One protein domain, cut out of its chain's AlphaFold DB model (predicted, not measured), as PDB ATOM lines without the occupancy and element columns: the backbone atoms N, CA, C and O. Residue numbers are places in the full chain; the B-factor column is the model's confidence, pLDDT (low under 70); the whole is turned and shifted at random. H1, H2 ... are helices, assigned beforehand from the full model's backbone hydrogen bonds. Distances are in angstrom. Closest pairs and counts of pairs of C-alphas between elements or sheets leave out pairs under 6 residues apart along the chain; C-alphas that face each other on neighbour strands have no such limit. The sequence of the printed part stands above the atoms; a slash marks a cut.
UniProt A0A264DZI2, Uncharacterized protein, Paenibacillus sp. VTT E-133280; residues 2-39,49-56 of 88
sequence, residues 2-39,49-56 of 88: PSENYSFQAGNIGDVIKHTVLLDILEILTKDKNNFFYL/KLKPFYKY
ATOM      1  N   PRO A   2     304.171  39.368  10.119       42.38
ATOM      2  CA  PRO A   2     305.118  38.499  10.793       42.38
ATOM      3  C   PRO A   2     304.451  37.953  12.052       42.38
ATOM      4  O   PRO A   2     303.781  38.677  12.781       42.38
ATOM      5  N   SER A   3     304.589  36.648  12.234       44.81
ATOM      6  CA  SER A   3     304.091  35.872  13.355       44.81
ATOM      7  C   SER A   3     304.613  36.447  14.672       44.81
ATOM      8  O   SER A   3     305.672  36.036  15.156       44.81
ATOM      9  N   GLU A   4     303.886  37.388  15.268       55.62
ATOM     10  CA  GLU A   4     303.973  37.602  16.703       55.62
ATOM     11  C   GLU A   4     303.579  36.280  17.343       55.62
ATOM     12  O   GLU A   4     302.412  35.897  17.392       55.62
ATOM     13  N   ASN A   5     304.578  35.498  17.732       72.00
ATOM     14  CA  ASN A   5     304.319  34.269  18.440       72.00
ATOM     15  C   ASN A   5     303.755  34.680  19.803       72.00
ATOM     16  O   ASN A   5     304.516  35.002  20.711       72.00
ATOM     17  N   TYR A   6     302.428  34.709  19.929       74.88
ATOM     18  CA  TYR A   6     301.733  35.075  21.164       74.88
ATOM     19  C   TYR A   6     302.280  34.283  22.362       74.88
ATOM     20  O   TYR A   6     302.488  34.844  23.430       74.88
ATOM     21  N   SER A   7     302.685  33.025  22.146       83.44
ATOM     22  CA  SER A   7     303.324  32.198  23.178       83.44
ATOM     23  C   SER A   7     304.707  32.700  23.608       83.44
ATOM     24  O   SER A   7     305.090  32.496  24.753       83.44
ATOM     25  N   PHE A   8     305.466  33.359  22.726       87.75
ATOM     26  CA  PHE A   8     306.745  33.988  23.078       87.75
ATOM     27  C   PHE A   8     306.550  35.203  23.993       87.75
ATOM     28  O   PHE A   8     307.376  35.453  24.880       87.75
ATOM     29  N   GLN A   9     305.465  35.955  23.777       90.50
ATOM     30  CA  GLN A   9     305.125  37.134  24.573       90.50
ATOM     31  C   GLN A   9     304.355  36.789  25.854       90.50
ATOM     32  O   GLN A   9     304.396  37.599  26.777       90.50
ATOM     33  N   ALA A  10     303.736  35.608  25.926       91.06
ATOM     34  CA  ALA A  10     302.900  35.169  27.037       91.06
ATOM     35  C   ALA A  10     303.571  35.335  28.410       91.06
ATOM     36  O   ALA A  10     304.731  34.956  28.617       91.06
ATOM     37  N   GLY A  11     302.816  35.893  29.355       89.62
ATOM     38  CA  GLY A  11     303.227  36.078  30.747       89.62
ATOM     39  C   GLY A  11     304.236  37.211  30.951       89.62
ATOM     40  O   GLY A  11     304.843  37.304  32.022       89.62
ATOM     41  N   ASN A  12     304.467  38.058  29.943       92.81
ATOM     42  CA  ASN A  12     305.300  39.251  30.095       92.81
ATOM     43  C   ASN A  12     304.669  40.270  31.071       92.81
ATOM     44  O   ASN A  12     303.577  40.066  31.595       92.81
ATOM     45  N   ILE A  13     305.353  41.389  31.324       92.69
ATOM     46  CA  ILE A  13     304.866  42.415  32.260       92.69
ATOM     47  C   ILE A  13     303.509  43.024  31.861       92.69
ATOM     48  O   ILE A  13     302.704  43.341  32.730       92.69
ATOM     49  N   GLY A  14     303.235  43.152  30.560       92.69
ATOM     50  CA  GLY A  14     301.951  43.631  30.054       92.69
ATOM     51  C   GLY A  14     300.819  42.648  30.340       92.69
ATOM     52  O   GLY A  14     299.760  43.069  30.791       92.69
ATOM     53  N   ASP A  15     301.059  41.345  30.164       90.75
ATOM     54  CA  ASP A  15     300.085  40.309  30.531       90.75
ATOM     55  C   ASP A  15     299.835  40.265  32.039       90.75
ATOM     56  O   ASP A  15     298.692  40.098  32.449       90.75
ATOM     57  N   VAL A  16     300.870  40.451  32.866       89.31
ATOM     58  CA  VAL A  16     300.706  40.545  34.326       89.31
ATOM     59  C   VAL A  16     299.740  41.677  34.677       89.31
ATOM     60  O   VAL A  16     298.732  41.427  35.326       89.31
ATOM     61  N   ILE A  17     299.996  42.896  34.193       90.62
ATOM     62  CA  ILE A  17     299.148  44.059  34.498       90.62
ATOM     63  C   ILE A  17     297.724  43.847  33.972       90.62
ATOM     64  O   ILE A  17     296.758  44.031  34.709       90.62
ATOM     65  N   LYS A  18     297.592  43.429  32.707       91.31
ATOM     66  CA  LYS A  18     296.297  43.218  32.048       91.31
ATOM     67  C   LYS A  18     295.450  42.182  32.786       91.31
ATOM     68  O   LYS A  18     294.277  42.431  33.035       91.31
ATOM     69  N   HIS A  19     296.027  41.032  33.130       90.88
ATOM     70  CA  HIS A  19     295.288  39.952  33.780       90.88
ATOM     71  C   HIS A  19     294.981  40.248  35.253       90.88
ATOM     72  O   HIS A  19     293.905  39.875  35.704       90.88
ATOM     73  N   THR A  20     295.866  40.933  35.989       89.31
ATOM     74  CA  THR A  20     295.562  41.381  37.361       89.31
ATOM     75  C   THR A  20     294.348  42.306  37.364       89.31
ATOM     76  O   THR A  20     293.351  41.992  38.002       89.31
ATOM     77  N   VAL A  21     294.381  43.372  36.559       92.19
ATOM     78  CA  VAL A  21     293.273  44.339  36.473       92.19
ATOM     79  C   VAL A  21     291.977  43.671  36.002       92.19
ATOM     80  O   VAL A  21     290.906  43.964  36.526       92.19
ATOM     81  N   LEU A  22     292.058  42.764  35.022       92.25
ATOM     82  CA  LEU A  22     290.892  42.019  34.547       92.25
ATOM     83  C   LEU A  22     290.253  41.191  35.670       92.25
ATOM     84  O   LEU A  22     289.033  41.219  35.820       92.25
ATOM     85  N   LEU A  23     291.055  40.464  36.449       90.38
ATOM     86  CA  LEU A  23     290.545  39.635  37.540       90.38
ATOM     87  C   LEU A  23     289.956  40.474  38.677       90.38
ATOM     88  O   LEU A  23     288.893  40.109  39.170       90.38
ATOM     89  N   ASP A  24     290.560  41.615  39.016       90.00
ATOM     90  CA  ASP A  24     290.003  42.553  40.001       90.00
ATOM     91  C   ASP A  24     288.615  43.050  39.577       90.00
ATOM     92  O   ASP A  24     287.666  43.063  40.365       90.00
ATOM     93  N   ILE A  25     288.467  43.424  38.300       91.69
ATOM     94  CA  ILE A  25     287.180  43.852  37.738       91.69
ATOM     95  C   ILE A  25     286.162  42.712  37.812       91.69
ATOM     96  O   ILE A  25     285.026  42.935  38.233       91.69
ATOM     97  N   LEU A  26     286.546  41.493  37.425       90.44
ATOM     98  CA  LEU A  26     285.654  40.334  37.481       90.44
ATOM     99  C   LEU A  26     285.247  39.996  38.921       90.44
ATOM    100  O   LEU A  26     284.084  39.670  39.159       90.44
ATOM    101  N   GLU A  27     286.150  40.122  39.892       88.88
ATOM    102  CA  GLU A  27     285.835  39.915  41.305       88.88
ATOM    103  C   GLU A  27     284.812  40.947  41.808       88.88
ATOM    104  O   GLU A  27     283.849  40.594  42.490       88.88
ATOM    105  N   ILE A  28     284.964  42.219  41.428       89.31
ATOM    106  CA  ILE A  28     284.003  43.274  41.775       89.31
ATOM    107  C   ILE A  28     282.639  42.998  41.127       89.31
ATOM    108  O   ILE A  28     281.619  43.001  41.813       89.31
ATOM    109  N   LEU A  29     282.611  42.702  39.825       90.69
ATOM    110  CA  LEU A  29     281.363  42.474  39.089       90.69
ATOM    111  C   LEU A  29     280.609  41.224  39.571       90.69
ATOM    112  O   LEU A  29     279.378  41.207  39.570       90.69
ATOM    113  N   THR A  30     281.328  40.185  40.003       87.50
ATOM    114  CA  THR A  30     280.721  38.943  40.514       87.50
ATOM    115  C   THR A  30     280.191  39.077  41.946       87.50
ATOM    116  O   THR A  30     279.216  38.401  42.287       87.50
ATOM    117  N   LYS A  31     280.758  39.969  42.775       86.75
ATOM    118  CA  LYS A  31     280.292  40.232  44.153       86.75
ATOM    119  C   LYS A  31     278.873  40.794  44.212       86.75
ATOM    120  O   LYS A  31     278.091  40.375  45.066       86.75
ATOM    121  N   ASP A  32     278.517  41.672  43.280       79.50
ATOM    122  CA  ASP A  32     277.216  42.352  43.280       79.50
ATOM    123  C   ASP A  32     276.053  41.465  42.786       79.50
ATOM    124  O   ASP A  32     274.910  41.918  42.740       79.50
ATOM    125  N   LYS A  33     276.318  40.195  42.414       74.38
ATOM    126  CA  LYS A  33     275.348  39.230  41.840       74.38
ATOM    127  C   LYS A  33     274.577  39.752  40.618       74.38
ATOM    128  O   LYS A  33     273.572  39.164  40.217       74.38
ATOM    129  N   ASN A  34     275.047  40.838  40.017       76.00
ATOM    130  CA  ASN A  34     274.496  41.377  38.791       76.00
ATOM    131  C   ASN A  34     274.974  40.524  37.617       76.00
ATOM    132  O   ASN A  34     276.145  40.159  37.525       76.00
ATOM    133  N   ASN A  35     274.066  40.215  36.694       84.94
ATOM    134  CA  ASN A  35     274.452  39.568  35.449       84.94
ATOM    135  C   ASN A  35     275.302  40.548  34.634       84.94
ATOM    136  O   ASN A  35     274.861  41.664  34.355       84.94
ATOM    137  N   PHE A  36     276.493  40.125  34.224       89.19
ATOM    138  CA  PHE A  36     277.347  40.891  33.323       89.19
ATOM    139  C   PHE A  36     277.711  40.058  32.095       89.19
ATOM    140  O   PHE A  36     277.692  38.827  32.117       89.19
ATOM    141  N   PHE A  37     278.037  40.750  31.008       91.00
ATOM    142  CA  PHE A  37     278.524  40.153  29.773       91.00
ATOM    143  C   PHE A  37     279.997  40.514  29.597       91.00
ATOM    144  O   PHE A  37     280.358  41.689  29.650       91.00
ATOM    145  N   TYR A  38     280.841  39.504  29.393       91.81
ATOM    146  CA  TYR A  38     282.263  39.680  29.121       91.81
ATOM    147  C   TYR A  38     282.543  39.463  27.632       91.81
ATOM    148  O   TYR A  38     282.192  38.421  27.078       91.81
ATOM    149  N   LEU A  39     283.186  40.443  26.995       92.44
ATOM    150  CA  LEU A  39     283.590  40.393  25.593       92.44
ATOM    151  C   LEU A  39     285.065  40.763  25.468       92.44
ATOM    152  O   LEU A  39     285.450  41.888  25.782       92.44
ATOM    153  N   LYS A  49     302.124  27.104  26.204       86.06
ATOM    154  CA  LYS A  49     303.284  26.318  26.632       86.06
ATOM    155  C   LYS A  49     304.521  27.212  26.679       86.06
ATOM    156  O   LYS A  49     305.066  27.592  25.640       86.06
ATOM    157  N   LEU A  50     304.982  27.512  27.888       87.31
ATOM    158  CA  LEU A  50     306.177  28.318  28.113       87.31
ATOM    159  C   LEU A  50     307.444  27.517  27.788       87.31
ATOM    160  O   LEU A  50     307.553  26.331  28.103       87.31
ATOM    161  N   LYS A  51     308.414  28.170  27.145       87.38
ATOM    162  CA  LYS A  51     309.724  27.593  26.816       87.38
ATOM    163  C   LYS A  51     310.853  28.440  27.400       87.38
ATOM    164  O   LYS A  51     310.640  29.621  27.696       87.38
ATOM    165  N   PRO A  52     312.068  27.884  27.546       83.69
ATOM    166  CA  PRO A  52     313.248  28.685  27.848       83.69
ATOM    167  C   PRO A  52     313.349  29.905  26.916       83.69
ATOM    168  O   PRO A  52     313.001  29.821  25.741       83.69
ATOM    169  N   PHE A  53     313.808  31.039  27.456       86.12
ATOM    170  CA  PHE A  53     313.981  32.327  26.756       86.12
ATOM    171  C   PHE A  53     312.705  33.100  26.373       86.12
ATOM    172  O   PHE A  53     312.809  34.167  25.772       86.12
ATOM    173  N   TYR A  54     311.511  32.627  26.745       92.19
ATOM    174  CA  TYR A  54     310.271  33.387  26.540       92.19
ATOM    175  C   TYR A  54     310.137  34.543  27.545       92.19
ATOM    176  O   TYR A  54     310.763  34.538  28.614       92.19
ATOM    177  N   LYS A  55     309.305  35.541  27.213       92.69
ATOM    178  CA  LYS A  55     309.206  36.789  27.990       92.69
ATOM    179  C   LYS A  55     308.565  36.634  29.375       92.69
ATOM    180  O   LYS A  55     308.750  37.520  30.206       92.69
ATOM    181  N   TYR A  56     307.912  35.509  29.681       91.50
ATOM    182  CA  TYR A  56     307.341  35.259  31.014       91.50
ATOM    183  C   TYR A  56     308.349  35.451  32.159       91.50
ATOM    184  O   TYR A  56     307.986  35.895  33.244       91.50
TER     185      TYR A  56
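AT A GLANCE: This is residues 2 to 39 and 49 to 56 of the 88 residues of an uncharacterized protein of Paenibacillus sp. VTT E-133280 (UniProt A0A264DZI2). One long helix, H2, makes most of the length, with a small head near its first residue formed by the short helix H1 and the separate piece 49 to 56. Beyond the other end of H2, residues 32 to 39 fold back. The printed part has 46 residues with two named helices, H1 then H2, and no named strand; its class is all helix. It is an extended rod spanning 42 by 19 by 16 A, with a radius of gyration of the C-alphas of 14.7 A.

HOW THE PARTS SIT: H2, residues 13 to 31, has every O i to N i+4 pair within hydrogen-bond range. H1, residues 6 to 9, is too short for such a pair; its one O i to N i+3 pair is within range. H1 and H2 are only just apart, their closest C-alphas 8.4 A from each other. A tight link of 3 residues joins them. Residues 20 to 25 and 27 to 35 stand free.

IN THESE COORDINATES: H2 runs 27.4 A from C-alpha 13 at (304.866, 42.415, 32.260) to C-alpha 31 at (280.292, 40.232, 44.153). H1 spans 5.2 A, beginning at C-alpha 6 at (301.733, 35.075, 21.164).

THE WHOLE: The two C-alphas farthest apart, of Pro 2 and Lys 33, are 43.0 A apart. Residues 40 to 48 are not printed; C-alphas 39 and 49 are 24.2 A apart across the cut. Residues 2 to 4 have pLDDT under 70.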